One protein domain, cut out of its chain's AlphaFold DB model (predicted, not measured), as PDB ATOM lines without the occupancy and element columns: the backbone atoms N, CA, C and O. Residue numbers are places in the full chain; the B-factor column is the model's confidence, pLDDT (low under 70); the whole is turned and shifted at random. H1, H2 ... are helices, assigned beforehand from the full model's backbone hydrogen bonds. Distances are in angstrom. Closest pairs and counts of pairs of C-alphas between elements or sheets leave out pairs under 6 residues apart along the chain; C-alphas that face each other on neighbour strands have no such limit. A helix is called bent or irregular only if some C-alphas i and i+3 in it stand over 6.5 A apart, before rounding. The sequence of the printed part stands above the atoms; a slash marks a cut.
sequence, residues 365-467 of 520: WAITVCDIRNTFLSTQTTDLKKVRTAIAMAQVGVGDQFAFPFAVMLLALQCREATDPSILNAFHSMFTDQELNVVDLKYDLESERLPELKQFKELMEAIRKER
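What this domain is: This is residues 365 to 467 of the 520 residues of the protein "RNA-dependent RNA polymerase" of Fusarium oxysporum (strain Fo5176) (UniProt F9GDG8). Two helices near the middle, H3 and H6, cross each other; H2 folds against H3 as a helical hairpin, and H4 links the first residues of H2 with the last turns of H6. H1 is set out at one end of the model, reaching the body with its last residue near the first residue of H6, while a long loop, residues 437 to 450, runs from little H5 back to the beginning of H6. The printed part has 103 residues with six named helices, H1 to H6 in order along the chain, and no named strand; the class is all helix. It is compact, with a radius of gyration of the C-alphas of 13.4 A, and its C-alphas span 38 by 30 by 26 A.

How they stand to each other: Start with H1, residues 365 to 373: it touches no helix, and is close but not clearly touching to H6, residues 451 to 467, where the closest C-alphas, of Arg 373 and Pro 451, are 6.3 A apart. After a short link comes H2, residues 384 to 398, which is apart from H1. A tight link leads to H3, residues 400 to 411. H2 and H3 form a helical hairpin: they touch, closest at the C-alphas of Ala 394 and Ala 403, 4.5 A, and run opposite ways at a steep tilt of 41 degrees. Look next at Met 409 and Phe 456, the closest C-alphas of H3 and H6, 5.5 A apart; these helices touch at a steep tilt of 60 degrees, opposite ways. Go on to H4, residues 421 to 430. It touches H2 at residues 384 to 388 of H2 alone, with the C-alphas of Leu 384 and Ser 422 closest at 6.2 A; the tilt of 37 degrees is only just steep, and they run the same way. H4 touches H6 at residues 462 to 466 of H6 alone, with the C-alphas of Leu 424 and Ile 463 closest at 5.5 A; the tilt of 68 degrees is steep, only just short of about perpendicular. H3 and H4 are near each other, with 6 pairs of C-alphas within 10 A. H5, residues 433 to 436, touches no helix; the C-alphas of Leu 436 and Arg 464, its closest pair with H6, are 6.6 A apart. H2 and H6 are apart. The packing of the touching helices is mostly crossed, with none of the four tilts shallow. In H1 and H2 every O i to N i+4 pair is within hydrogen-bond range, against 6 of 8 in H3, 5 of 6 in H4 and 12 of 13 in H6; H5 is too short for such a pair.

Where its parts are: Find C-alpha 365 at (358.781, 287.775, 303.746), where H1 begins; it measures 12.5 A from first to last C-alpha. H2 begins at C-alpha 384, (339.312, 286.547, 281.917), and is 20.9 A long; it is neither bent nor irregular, but only just, as C-alphas 395 and 398 are 6.0 A apart. H3, 17.1 A, is irregular: C-alphas 401 and 404 are 7.6 A apart. H4 measures 13.9 A and H5 5.1 A. H6, the longest helix, runs 25.2 A to C-alpha 467 at (340.902, 305.519, 273.559); it too is neither bent nor irregular, but only just, with C-alphas 464 and 467 6.2 A apart.

The domain as a whole: The two C-alphas farthest apart are those of Trp 365 and Arg 467, 39.3 A. The printed part has no cut. The link from H5 to H6 is long, at 14 residues. The mean pLDDT of the printed part is 90.4, and residues 466 to 467 are under 70.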
ATOM      1  N   TRP A 365     359.738 287.087 304.621       82.50
ATOM      2  CA  TRP A 365     358.781 287.775 303.746       82.50
ATOM      3  C   TRP A 365     359.429 288.743 302.733       82.50
ATOM      4  O   TRP A 365     359.021 288.779 301.578       82.50
ATOM      5  N   ALA A 366     360.474 289.479 303.129       84.94
ATOM      6  CA  ALA A 366     361.193 290.404 302.249       84.94
ATOM      7  C   ALA A 366     361.925 289.679 301.106       84.94
ATOM      8  O   ALA A 366     361.966 290.171 299.982       84.94
ATOM      9  N   ILE A 367     362.469 288.491 301.380       85.88
ATOM     10  CA  ILE A 367     363.112 287.634 300.377       85.88
ATOM     11  C   ILE A 367     362.054 286.983 299.491       85.88
ATOM     12  O   ILE A 367     362.232 286.961 298.281       85.88
ATOM     13  N   THR A 368     360.916 286.568 300.053       87.50
ATOM     14  CA  THR A 368     359.783 286.065 299.263       87.50
ATOM     15  C   THR A 368     359.319 287.083 298.219       87.50
ATOM     16  O   THR A 368     359.033 286.706 297.088       87.50
ATOM     17  N   VAL A 369     359.284 288.378 298.558       90.62
ATOM     18  CA  VAL A 369     358.984 289.440 297.581       90.62
ATOM     19  C   VAL A 369     360.025 289.460 296.455       90.62
ATOM     20  O   VAL A 369     359.648 289.527 295.287       90.62
ATOM     21  N   CYS A 370     361.319 289.361 296.777       89.81
ATOM     22  CA  CYS A 370     362.377 289.273 295.765       89.81
ATOM     23  C   CYS A 370     362.216 288.038 294.866       89.81
ATOM     24  O   CYS A 370     362.342 288.148 293.649       89.81
ATOM     25  N   ASP A 371     361.894 286.882 295.448       88.44
ATOM     26  CA  ASP A 371     361.689 285.637 294.707       88.44
ATOM     27  C   ASP A 371     360.493 285.748 293.755       88.44
ATOM     28  O   ASP A 371     360.597 285.359 292.593       88.44
ATOM     29  N   ILE A 372     359.383 286.349 294.203       88.88
ATOM     30  CA  ILE A 372     358.217 286.616 293.350       88.88
ATOM     31  C   ILE A 372     358.600 287.537 292.188       88.88
ATOM     32  O   ILE A 372     358.245 287.253 291.045       88.88
ATOM     33  N   ARG A 373     359.358 288.608 292.436       91.06
ATOM     34  CA  ARG A 373     359.814 289.522 291.375       91.06
ATOM     35  C   ARG A 373     360.676 288.815 290.331       91.06
ATOM     36  O   ARG A 373     360.534 289.095 289.145       91.06
ATOM     37  N   ASN A 374     361.480 287.833 290.737       88.62
ATOM     38  CA  ASN A 374     362.253 287.006 289.806       88.62
ATOM     39  C   ASN A 374     361.379 286.123 288.894       88.62
ATOM     40  O   ASN A 374     361.888 285.587 287.914       88.62
ATOM     41  N   THR A 375     360.079 285.969 289.164       87.00
ATOM     42  CA  THR A 375     359.163 285.206 288.292       87.00
ATOM     43  C   THR A 375     358.607 286.015 287.118       87.00
ATOM     44  O   THR A 375     358.030 285.431 286.204       87.00
ATOM     45  N   PHE A 376     358.826 287.334 287.075       88.81
ATOM     46  CA  PHE A 376     358.330 288.221 286.007       88.81
ATOM     47  C   PHE A 376     359.060 288.056 284.657       88.81
ATOM     48  O   PHE A 376     358.871 288.853 283.742       88.81
ATOM     49  N   LEU A 377     359.877 287.010 284.509       80.75
ATOM     50  CA  LEU A 377     360.679 286.733 283.316       80.75
ATOM     51  C   LEU A 377     359.853 286.294 282.100       80.75
ATOM     52  O   LEU A 377     360.345 286.377 280.978       80.75
ATOM     53  N   SER A 378     358.625 285.805 282.301       78.62
ATOM     54  CA  SER A 378     357.750 285.382 281.208       78.62
ATOM     55  C   SER A 378     356.323 285.885 281.382       78.62
ATOM     56  O   SER A 378     355.718 285.776 282.454       78.62
ATOM     57  N   THR A 379     355.781 286.412 280.284       82.06
ATOM     58  CA  THR A 379     354.388 286.832 280.181       82.06
ATOM     59  C   THR A 379     353.466 285.659 280.485       82.06
ATOM     60  O   THR A 379     353.549 284.600 279.859       82.06
ATOM     61  N   GLN A 380     352.583 285.850 281.457       80.81
ATOM     62  CA  GLN A 380     351.559 284.880 281.807       80.81
ATOM     63  C   GLN A 380     350.334 285.088 280.921       80.81
ATOM     64  O   GLN A 380     349.942 286.222 280.652       80.81
ATOM     65  N   THR A 381     349.683 283.995 280.523       79.00
ATOM     66  CA  THR A 381     348.404 284.072 279.813       79.00
ATOM     67  C   THR A 381     347.362 284.772 280.686       79.00
ATOM     68  O   THR A 381     347.172 284.425 281.862       79.00
ATOM     69  N   THR A 382     346.675 285.758 280.117       79.81
ATOM     70  CA  THR A 382     345.561 286.424 280.788       79.81
ATOM     71  C   THR A 382     344.335 285.524 280.752       79.81
ATOM     72  O   THR A 382     343.822 285.164 279.699       79.81
ATOM     73  N   ASP A 383     343.845 285.166 281.934       85.31
ATOM     74  CA  ASP A 383     342.562 284.493 282.106       85.31
ATOM     75  C   ASP A 383     341.507 285.550 282.453       85.31
ATOM     76  O   ASP A 383     341.652 286.272 283.444       85.31
ATOM     77  N   LEU A 384     340.425 285.625 281.675       90.00
ATOM     78  CA  LEU A 384     339.312 286.547 281.917       90.00
ATOM     79  C   LEU A 384     338.717 286.378 283.326       90.00
ATOM     80  O   LEU A 384     338.245 287.346 283.926       90.00
ATOM     81  N   LYS A 385     338.782 285.173 283.906       91.00
ATOM     82  CA  LYS A 385     338.395 284.937 285.303       91.00
ATOM     83  C   LYS A 385     339.276 285.722 286.274       91.00
ATOM     84  O   LYS A 385     338.749 286.273 287.240       91.00
ATOM     85  N   LYS A 386     340.589 285.808 286.031       91.56
ATOM     86  CA  LYS A 386     341.507 286.622 286.845       91.56
ATOM     87  C   LYS A 386     341.185 288.108 286.702       91.56
ATOM     88  O   LYS A 386     341.106 288.792 287.714       91.56
ATOM     89  N   VAL A 387     340.904 288.587 285.488       94.69
ATOM     90  CA  VAL A 387     340.493 289.988 285.256       94.69
ATOM     91  C   VAL A 387     339.225 290.327 286.041       94.69
ATOM     92  O   VAL A 387     339.220 291.260 286.842       94.69
ATOM     93  N   ARG A 388     338.180 289.500 285.921       93.69
ATOM     94  CA  ARG A 388     336.925 289.667 286.676       93.69
ATOM     95  C   ARG A 388     337.133 289.605 288.187       93.69
ATOM     96  O   ARG A 388     336.525 290.380 288.915       93.69
ATOM     97  N   THR A 389     337.995 288.702 288.654       94.19
ATOM     98  CA  THR A 389     338.323 288.583 290.082       94.19
ATOM     99  C   THR A 389     339.007 289.854 290.582       94.19
ATOM    100  O   THR A 389     338.604 290.371 291.615       94.19
ATOM    101  N   ALA A 390     339.972 290.408 289.842       95.69
ATOM    102  CA  ALA A 390     340.653 291.648 290.220       95.69
ATOM    103  C   ALA A 390     339.690 292.837 290.328       95.69
ATOM    104  O   ALA A 390     339.735 293.570 291.315       95.69
ATOM    105  N   ILE A 391     338.783 292.990 289.359       95.50
ATOM    106  CA  ILE A 391     337.793 294.073 289.378       95.50
ATOM    107  C   ILE A 391     336.808 293.898 290.542       95.50
ATOM    108  O   ILE A 391     336.606 294.830 291.318       95.50
ATOM    109  N   ALA A 392     336.270 292.689 290.730       93.06
ATOM    110  CA  ALA A 392     335.358 292.402 291.834       93.06
ATOM    111  C   ALA A 392     336.024 292.627 293.202       93.06
ATOM    112  O   ALA A 392     335.421 293.224 294.090       93.06
ATOM    113  N   MET A 393     337.279 292.196 293.367       94.44
ATOM    114  CA  MET A 393     338.073 292.454 294.571       94.44
ATOM    115  C   MET A 393     338.212 293.950 294.852       94.44
ATOM    116  O   MET A 393     338.108 294.360 296.006       94.44
ATOM    117  N   ALA A 394     338.442 294.759 293.820       95.81
ATOM    118  CA  ALA A 394     338.637 296.190 293.976       95.81
ATOM    119  C   ALA A 394     337.336 296.920 294.339       95.81
ATOM    120  O   ALA A 394     337.301 297.622 295.347       95.81
ATOM    121  N   GLN A 395     336.246 296.676 293.606       91.62
ATOM    122  CA  GLN A 395     334.929 297.271 293.885       91.62
ATOM    123  C   GLN A 395     334.442 296.936 295.299       91.62
ATOM    124  O   GLN A 395     333.975 297.791 296.046       91.62
ATOM    125  N   VAL A 396     334.605 295.675 295.697       88.19
ATOM    126  CA  VAL A 396     334.136 295.179 296.991       88.19
ATOM    127  C   VAL A 396     335.078 295.546 298.142       88.19
ATOM    128  O   VAL A 396     334.641 295.651 299.291       88.19
ATOM    129  N   GLY A 397     336.374 295.651 297.860       87.00
ATOM    130  CA  GLY A 397     337.411 295.855 298.861       87.00
ATOM    131  C   GLY A 397     337.643 297.323 299.180       87.00
ATOM    132  O   GLY A 397     337.645 297.686 300.351       87.00
ATOM    133  N   VAL A 398     337.844 298.147 298.151       89.81
ATOM    134  CA  VAL A 398     338.312 299.534 298.298       89.81
ATOM    135  C   VAL A 398     337.311 300.586 297.804       89.81
ATOM    136  O   VAL A 398     337.579 301.781 297.931       89.81
ATOM    137  N   GLY A 399     336.142 300.168 297.313       87.62
ATOM    138  CA  GLY A 399     335.090 301.068 296.838       87.62
ATOM    139  C   GLY A 399     335.423 301.754 295.511       87.62
ATOM    140  O   GLY A 399     336.549 301.682 295.014       87.62
ATOM    141  N   ASP A 400     334.426 302.427 294.937       87.25
ATOM    142  CA  ASP A 400     334.455 302.901 293.544       87.25
ATOM    143  C   ASP A 400     335.608 303.875 293.256       87.25
ATOM    144  O   ASP A 400     336.292 303.730 292.246       87.25
ATOM    145  N   GLN A 401     335.915 304.785 294.193       87.00
ATOM    146  CA  GLN A 401     337.000 305.772 294.053       87.00
ATOM    147  C   GLN A 401     338.354 305.132 293.708       87.00
ATOM    148  O   GLN A 401     339.123 305.686 292.925       87.00
ATOM    149  N   PHE A 402     338.657 303.969 294.292       94.62
ATOM    150  CA  PHE A 402     339.935 303.281 294.113       94.62
ATOM    151  C   PHE A 402     339.809 301.990 293.300       94.62
ATOM    152  O   PHE A 402     340.820 301.331 293.050       94.62
ATOM    153  N   ALA A 403     338.602 301.621 292.864       96.06
ATOM    154  CA  ALA A 403     338.340 300.335 292.231       96.06
ATOM    155  C   ALA A 403     339.171 300.141 290.955       96.06
ATOM    156  O   ALA A 403     339.835 299.115 290.803       96.06
ATOM    157  N   PHE A 404     339.195 301.142 290.071       96.56
ATOM    158  CA  PHE A 404     339.983 301.085 288.841       96.56
ATOM    159  C   PHE A 404     341.490 300.890 289.106       96.56
ATOM    160  O   PHE A 404     342.022 299.836 288.736       96.56
ATOM    161  N   PRO A 405     342.202 301.820 289.775       97.25
ATOM    162  CA  PRO A 405     343.644 301.685 289.974       97.25
ATOM    163  C   PRO A 405     344.009 300.442 290.794       97.25
ATOM    164  O   PRO A 405     344.992 299.771 290.479       97.25
ATOM    165  N   PHE A 406     343.213 300.082 291.804       97.75
ATOM    166  CA  PHE A 406     343.488 298.907 292.628       97.75
ATOM    167  C   PHE A 406     343.324 297.598 291.843       97.75
ATOM    168  O   PHE A 406     344.153 296.698 291.982       97.75
ATOM    169  N   ALA A 407     342.321 297.493 290.961       97.38
ATOM    170  CA  ALA A 407     342.160 296.334 290.083       97.38
ATOM    171  C   ALA A 407     343.355 296.167 289.129       97.38
ATOM    172  O   ALA A 407     343.860 295.053 288.965       97.38
ATOM    173  N   VAL A 408     343.848 297.265 288.545       97.44
ATOM    174  CA  VAL A 408     345.035 297.227 287.674       97.44
ATOM    175  C   VAL A 408     346.275 296.805 288.464       97.44
ATOM    176  O   VAL A 408     347.025 295.944 288.005       97.44
ATOM    177  N   MET A 409     346.466 297.318 289.684       97.12
ATOM    178  CA  MET A 409     347.576 296.898 290.550       97.12
ATOM    179  C   MET A 409     347.513 295.420 290.927       97.12
ATOM    180  O   MET A 409     348.550 294.764 290.943       97.12
ATOM    181  N   LEU A 410     346.323 294.874 291.200       96.06
ATOM    182  CA  LEU A 410     346.151 293.443 291.470       96.06
ATOM    183  C   LEU A 410     346.542 292.588 290.256       96.06
ATOM    184  O   LEU A 410     347.175 291.543 290.417       96.06
ATOM    185  N   LEU A 411     346.202 293.027 289.042       95.00
ATOM    186  CA  LEU A 411     346.623 292.345 287.815       95.00
ATOM    187  C   LEU A 411     348.124 292.467 287.569       95.00
ATOM    188  O   LEU A 411     348.726 291.498 287.104       95.00
ATOM    189  N   ALA A 412     348.715 293.601 287.940       95.19
ATOM    190  CA  ALA A 412     350.137 293.880 287.804       95.19
ATOM    191  C   ALA A 412     351.042 293.045 288.731       95.19
ATOM    192  O   ALA A 412     352.260 293.054 288.578       95.19
ATOM    193  N   LEU A 413     350.472 292.262 289.656       93.75
ATOM    194  CA  LEU A 413     351.218 291.320 290.505       93.75
ATOM    195  C   LEU A 413     351.766 290.098 289.738       93.75
ATOM    196  O   LEU A 413     352.417 289.242 290.341       93.75
ATOM    197  N   GLN A 414     351.506 289.997 288.432       90.38
ATOM    198  CA  GLN A 414     352.083 289.012 287.514       90.38
ATOM    199  C   GLN A 414     352.453 289.698 286.194       90.38
ATOM    200  O   GLN A 414     351.755 290.615 285.770       90.38
ATOM    201  N   CYS A 415     353.499 289.211 285.522       90.69
ATOM    202  CA  CYS A 415     353.875 289.680 284.188       90.69
ATOM    203  C   CYS A 415     352.767 289.356 283.172       90.69
ATOM    204  O   CYS A 415     352.336 288.201 283.076       90.69
ATOM    205  N   ARG A 416     352.290 290.360 282.432       91.44
ATOM    206  CA  ARG A 416     351.176 290.266 281.469       91.44
ATOM    207  C   ARG A 416     351.464 291.096 280.229       91.44
ATOM    208  O   ARG A 416     352.240 292.045 280.270       91.44
ATOM    209  N   GLU A 417     350.798 290.759 279.133       92.56
ATOM    210  CA  GLU A 417     350.791 291.619 277.959       92.56
ATOM    211  C   GLU A 417     349.870 292.815 278.233       92.56
ATOM    212  O   GLU A 417     348.686 292.645 278.514       92.56
ATOM    213  N   ALA A 418     350.423 294.031 278.222       91.56
ATOM    214  CA  ALA A 418     349.666 295.225 278.599       91.56
ATOM    215  C   ALA A 418     348.530 295.549 277.616       91.56
ATOM    216  O   ALA A 418     347.520 296.120 278.016       91.56
ATOM    217  N   THR A 419     348.692 295.157 276.351       92.56
ATOM    218  CA  THR A 419     347.726 295.352 275.267       92.56
ATOM    219  C   THR A 419     346.773 294.168 275.069       92.56
ATOM    220  O   THR A 419     346.087 294.105 274.052       92.56
ATOM    221  N   ASP A 420     346.689 293.255 276.045       92.75
ATOM    222  CA  ASP A 420     345.816 292.081 275.968       92.75
ATOM    223  C   ASP A 420     344.343 292.505 275.840       92.75
ATOM    224  O   ASP A 420     343.793 293.104 276.778       92.75
ATOM    225  N   PRO A 421     343.655 292.155 274.733       91.75
ATOM    226  CA  PRO A 421     342.278 292.581 274.499       91.75
ATOM    227  C   PRO A 421     341.308 292.130 275.593       91.75
ATOM    228  O   PRO A 421     340.281 292.767 275.813       91.75
ATOM    229  N   SER A 422     341.599 291.034 276.297       92.06
ATOM    230  CA  SER A 422     340.757 290.542 277.392       92.06
ATOM    231  C   SER A 422     340.805 291.469 278.602       92.06
ATOM    232  O   SER A 422     339.821 291.566 279.333       92.06
ATOM    233  N   ILE A 423     341.946 292.127 278.832       94.81
ATOM    234  CA  ILE A 423     342.095 293.139 279.877       94.81
ATOM    235  C   ILE A 423     341.390 294.405 279.418       94.81
ATOM    236  O   ILE A 423     340.461 294.848 280.089       94.81
ATOM    237  N   LEU A 424     341.784 294.952 278.267       94.62
ATOM    238  CA  LEU A 424     341.313 296.266 277.844       94.62
ATOM    239  C   LEU A 424     339.784 296.303 277.694       94.62
ATOM    240  O   LEU A 424     339.124 297.113 278.347       94.62
ATOM    241  N   ASN A 425     339.198 295.338 276.974       92.75
ATOM    242  CA  ASN A 425     337.743 295.253 276.804       92.75
ATOM    243  C   ASN A 425     337.003 295.096 278.140       92.75
ATOM    244  O   ASN A 425     335.920 295.648 278.317       92.75
ATOM    245  N   ALA A 426     337.562 294.348 279.097       94.44
ATOM    246  CA  ALA A 426     336.926 294.165 280.398       94.44
ATOM    247  C   ALA A 426     336.923 295.455 281.228       94.44
ATOM    248  O   ALA A 426     335.931 295.726 281.904       94.44
ATOM    249  N   PHE A 427     337.996 296.250 281.177       95.12
ATOM    250  CA  PHE A 427     338.049 297.541 281.865       95.12
ATOM    251  C   PHE A 427     337.144 298.577 281.190       95.12
ATOM    252  O   PHE A 427     336.345 299.194 281.888       95.12
ATOM    253  N   HIS A 428     337.181 298.696 279.860       93.25
ATOM    254  CA  HIS A 428     336.300 299.602 279.110       93.25
ATOM    255  C   HIS A 428     334.815 299.235 279.216       93.25
ATOM    256  O   HIS A 428     333.957 300.108 279.181       93.25
ATOM    257  N   SER A 429     334.487 297.951 279.388       92.69
ATOM    258  CA  SER A 429     333.102 297.524 279.611       92.69
ATOM    259  C   SER A 429     332.604 297.781 281.035       92.69
ATOM    260  O   SER A 429     331.391 297.788 281.242       92.69
ATOM    261  N   MET A 430     333.497 297.881 282.023       93.62
ATOM    262  CA  MET A 430     333.120 297.907 283.442       93.62
ATOM    263  C   MET A 430     333.217 299.297 284.067       93.62
ATOM    264  O   MET A 430     332.450 299.601 284.977       93.62
ATOM    265  N   PHE A 431     334.156 300.118 283.604       93.31
ATOM    266  CA  PHE A 431     334.390 301.460 284.118       93.31
ATOM    267  C   PHE A 431     334.002 302.495 283.072       93.31
ATOM    268  O   PHE A 431     334.221 302.312 281.876       93.31
ATOM    269  N   THR A 432     333.441 303.601 283.539       91.44
ATOM    270  CA  THR A 432     333.114 304.752 282.700       91.44
ATOM    271  C   THR A 432     334.376 305.462 282.214       91.44
ATOM    272  O   THR A 432     335.431 305.415 282.852       91.44
ATOM    273  N   ASP A 433     334.254 306.227 281.129       86.06
ATOM    274  CA  ASP A 433     335.355 307.053 280.619       86.06
ATOM    275  C   ASP A 433     335.894 308.031 281.671       86.06
ATOM    276  O   ASP A 433     337.092 308.316 281.717       86.06
ATOM    277  N   GLN A 434     335.018 308.531 282.546       86.56
ATOM    278  CA  GLN A 434     335.407 309.420 283.637       86.56
ATOM    279  C   GLN A 434     336.281 308.701 284.673       86.56
ATOM    280  O   GLN A 434     337.264 309.280 285.134       86.56
ATOM    281  N   GLU A 435     335.956 307.454 285.020       89.56
ATOM    282  CA  GLU A 435     336.743 306.643 285.959       89.56
ATOM    283  C   GLU A 435     338.098 306.234 285.369       89.56
ATOM    284  O   GLU A 435     339.107 306.222 286.078       89.56
ATOM    285  N   LEU A 436     338.148 305.947 284.065       89.75
ATOM    286  CA  LEU A 436     339.381 305.570 283.368       89.75
ATOM    287  C   LEU A 436     340.311 306.768 283.106       89.75
ATOM    288  O   LEU A 436     341.534 306.606 283.015       89.75
ATOM    289  N   ASN A 437     339.773 307.988 283.016       85.19
ATOM    290  CA  ASN A 437     340.538 309.200 282.721       85.19
ATOM    291  C   ASN A 437     341.228 309.805 283.960       85.19
ATOM    292  O   ASN A 437     341.018 310.965 284.323       85.19
ATOM    293  N   VAL A 438     342.112 309.032 284.592       84.31
ATOM    294  CA  VAL A 438     342.939 309.517 285.705       84.31
ATOM    295  C   VAL A 438     344.038 310.448 285.172       84.31
ATOM    296  O   VAL A 438     345.044 310.002 284.615       84.31
ATOM    297  N   VAL A 439     343.845 311.757 285.334       84.25
ATOM    298  CA  VAL A 439     344.820 312.803 284.960       84.25
ATOM    299  C   VAL A 439     345.971 312.893 285.962       84.25
ATOM    300  O   VAL A 439     345.812 312.485 287.103       84.25
ATOM    301  N   ASP A 440     347.133 313.412 285.561       86.75
ATOM    302  CA  ASP A 440     348.280 313.669 286.457       86.75
ATOM    303  C   ASP A 440     348.730 312.469 287.310       86.75
ATOM    304  O   ASP A 440     349.180 312.615 288.451       86.75
ATOM    305  N   LEU A 441     348.590 311.260 286.760       91.56
ATOM    306  CA  LEU A 441     349.054 310.038 287.398       91.56
ATOM    307  C   LEU A 441     350.587 310.024 287.446       91.56
ATOM    308  O   LEU A 441     351.258 310.196 286.428       91.56
ATOM    309  N   LYS A 442     351.131 309.794 288.639       95.00
ATOM    310  CA  LYS A 442     352.563 309.713 288.914       95.00
ATOM    311  C   LYS A 442     352.917 308.302 289.348       95.00
ATOM    312  O   LYS A 442     352.231 307.707 290.182       95.00
ATOM    313  N   TYR A 443     354.020 307.798 288.815       95.00
ATOM    314  CA  TYR A 443     354.560 306.484 289.143       95.00
ATOM    315  C   TYR A 443     355.786 306.612 290.044       95.00
ATOM    316  O   TYR A 443     356.423 307.663 290.096       95.00
ATOM    317  N   ASP A 444     356.114 305.529 290.746       92.31
ATOM    318  CA  ASP A 444     357.326 305.457 291.561       92.31
ATOM    319  C   ASP A 444     358.568 305.665 290.678       92.31
ATOM    320  O   ASP A 444     358.652 305.127 289.568       92.31
ATOM    321  N   LEU A 445     359.537 306.438 291.171       90.00
ATOM    322  CA  LEU A 445     360.792 306.715 290.465       90.00
ATOM    323  C   LEU A 445     361.600 305.444 290.177       90.00
ATOM    324  O   LEU A 445     362.285 305.369 289.163       90.00
ATOM    325  N   GLU A 446     361.478 304.426 291.027       90.06
ATOM    326  CA  GLU A 446     362.118 303.124 290.840       90.06
ATOM    327  C   GLU A 446     361.155 302.094 290.229       90.06
ATOM    328  O   GLU A 446     361.388 300.889 290.338       90.06
ATOM    329  N   SER A 447     360.065 302.534 289.586       84.56
ATOM    330  CA  SER A 447     359.085 301.637 288.951       84.56
ATOM    331  C   SER A 447     359.736 300.642 287.990       84.56
ATOM    332  O   SER A 447     359.371 299.475 288.003       84.56
ATOM    333  N   GLU A 448     360.768 301.040 287.243       86.19
ATOM    334  CA  GLU A 448     361.504 300.135 286.343       86.19
ATOM    335  C   GLU A 448     362.273 299.019 287.075       86.19
ATOM    336  O   GLU A 448     362.554 297.975 286.487       86.19
ATOM    337  N   ARG A 449     362.613 299.211 288.357       88.19
ATOM    338  CA  ARG A 449     363.288 298.200 289.192       88.19
ATOM    339  C   ARG A 449     362.307 297.306 289.946       88.19
ATOM    340  O   ARG A 449     362.702 296.241 290.421       88.19
ATOM    341  N   LEU A 450     361.055 297.739 290.084       93.06
ATOM    342  CA  LEU A 450     359.989 297.008 290.759       93.06
ATOM    343  C   LEU A 450     359.009 296.483 289.701       93.06
ATOM    344  O   LEU A 450     358.134 297.232 289.269       93.06
ATOM    345  N   PRO A 451     359.134 295.222 289.251       94.19
ATOM    346  CA  PRO A 451     358.426 294.747 288.064       94.19
ATOM    347  C   PRO A 451     356.900 294.830 288.202       94.19
ATOM    348  O   PRO A 451     356.217 295.082 287.214       94.19
ATOM    349  N   GLU A 452     356.360 294.720 289.419       95.12
ATOM    350  CA  GLU A 452     354.935 294.940 289.672       95.12
ATOM    351  C   GLU A 452     354.494 296.398 289.435       95.12
ATOM    352  O   GLU A 452     353.377 296.645 288.987       95.12
ATOM    353  N   LEU A 453     355.365 297.378 289.694       96.06
ATOM    354  CA  LEU A 453     355.080 298.796 289.453       96.06
ATOM    355  C   LEU A 453     355.259 299.159 287.983       96.06
ATOM    356  O   LEU A 453     354.475 299.945 287.450       96.06
ATOM    357  N   LYS A 454     356.255 298.564 287.320       95.81
ATOM    358  CA  LYS A 454     356.412 298.665 285.869       95.81
ATOM    359  C   LYS A 454     355.179 298.131 285.142       95.81
ATOM    360  O   LYS A 454     354.586 298.848 284.345       95.81
ATOM    361  N   GLN A 455     354.748 296.915 285.480       95.38
ATOM    362  CA  GLN A 455     353.558 296.299 284.897       95.38
ATOM    363  C   GLN A 455     352.298 297.135 285.168       95.38
ATOM    364  O   GLN A 455     351.447 297.269 284.291       95.38
ATOM    365  N   PHE A 456     352.177 297.725 286.366       97.00
ATOM    366  CA  PHE A 456     351.081 298.639 286.692       97.00
ATOM    367  C   PHE A 456     351.080 299.859 285.769       97.00
ATOM    368  O   PHE A 456     350.040 300.180 285.197       97.00
ATOM    369  N   LYS A 457     352.235 300.506 285.579       96.19
ATOM    370  CA  LYS A 457     352.384 301.638 284.659       96.19
ATOM    371  C   LYS A 457     351.987 301.269 283.231       96.19
ATOM    372  O   LYS A 457     351.172 301.967 282.635       96.19
ATOM    373  N   GLU A 458     352.510 300.164 282.710       95.50
ATOM    374  CA  GLU A 458     352.230 299.710 281.344       95.50
ATOM    375  C   GLU A 458     350.737 299.410 281.134       95.50
ATOM    376  O   GLU A 458     350.159 299.848 280.141       95.50
ATOM    377  N   LEU A 459     350.085 298.728 282.086       95.94
ATOM    378  CA  LEU A 459     348.646 298.444 282.024       95.94
ATOM    379  C   LEU A 459     347.799 299.718 282.122       95.94
ATOM    380  O   LEU A 459     346.864 299.890 281.344       95.94
ATOM    381  N   MET A 460     348.126 300.621 283.054       95.50
ATOM    382  CA  MET A 460     347.425 301.901 283.196       95.50
ATOM    383  C   MET A 460     347.525 302.734 281.917       95.50
ATOM    384  O   MET A 460     346.537 303.329 281.494       95.50
ATOM    385  N   GLU A 461     348.703 302.790 281.295       93.75
ATOM    386  CA  GLU A 461     348.913 303.519 280.043       93.75
ATOM    387  C   GLU A 461     348.193 302.853 278.863       93.75
ATOM    388  O   GLU A 461     347.579 303.561 278.068       93.75
ATOM    389  N   ALA A 462     348.197 301.519 278.767       94.38
ATOM    390  CA  ALA A 462     347.512 300.789 277.698       94.38
ATOM    391  C   ALA A 462     345.986 300.965 277.749       94.38
ATOM    392  O   ALA A 462     345.392 301.361 276.746       94.38
ATOM    393  N   ILE A 463     345.371 300.774 278.925       93.50
ATOM    394  CA  ILE A 463     343.922 300.968 279.138       93.50
ATOM    395  C   ILE A 463     343.515 302.417 278.836       93.50
ATOM    396  O   ILE A 463     342.438 302.680 278.315       93.50
ATOM    397  N   ARG A 464     344.386 303.392 279.118       87.88
ATOM    398  CA  ARG A 464     344.109 304.801 278.798       87.88
ATOM    399  C   ARG A 464     344.304 305.137 277.316       87.88
ATOM    400  O   ARG A 464     343.666 306.072 276.840       87.88
ATOM    401  N   LYS A 465     345.189 304.425 276.608       81.44
ATOM    402  CA  LYS A 465     345.600 304.726 275.227       81.44
ATOM    403  C   LYS A 465     344.700 304.116 274.154       81.44
ATOM    404  O   LYS A 465     344.590 304.729 273.098       81.44
ATOM    405  N   GLU A 466     344.052 302.968 274.376       63.34
ATOM    406  CA  GLU A 466     343.132 302.378 273.374       63.34
ATOM    407  C   GLU A 466     341.991 303.343 272.980       63.34
ATOM    408  O   GLU A 466     341.477 303.296 271.865       63.34
ATOM    409  N   ARG A 467     341.718 304.332 273.837       59.69
ATOM    410  CA  ARG A 467     340.902 305.519 273.559       59.69
ATOM    411  C   ARG A 467     341.390 306.370 272.379       59.69
ATOM    412  O   ARG A 467     340.586 306.791 271.558       59.69
TER     413      ARG A 467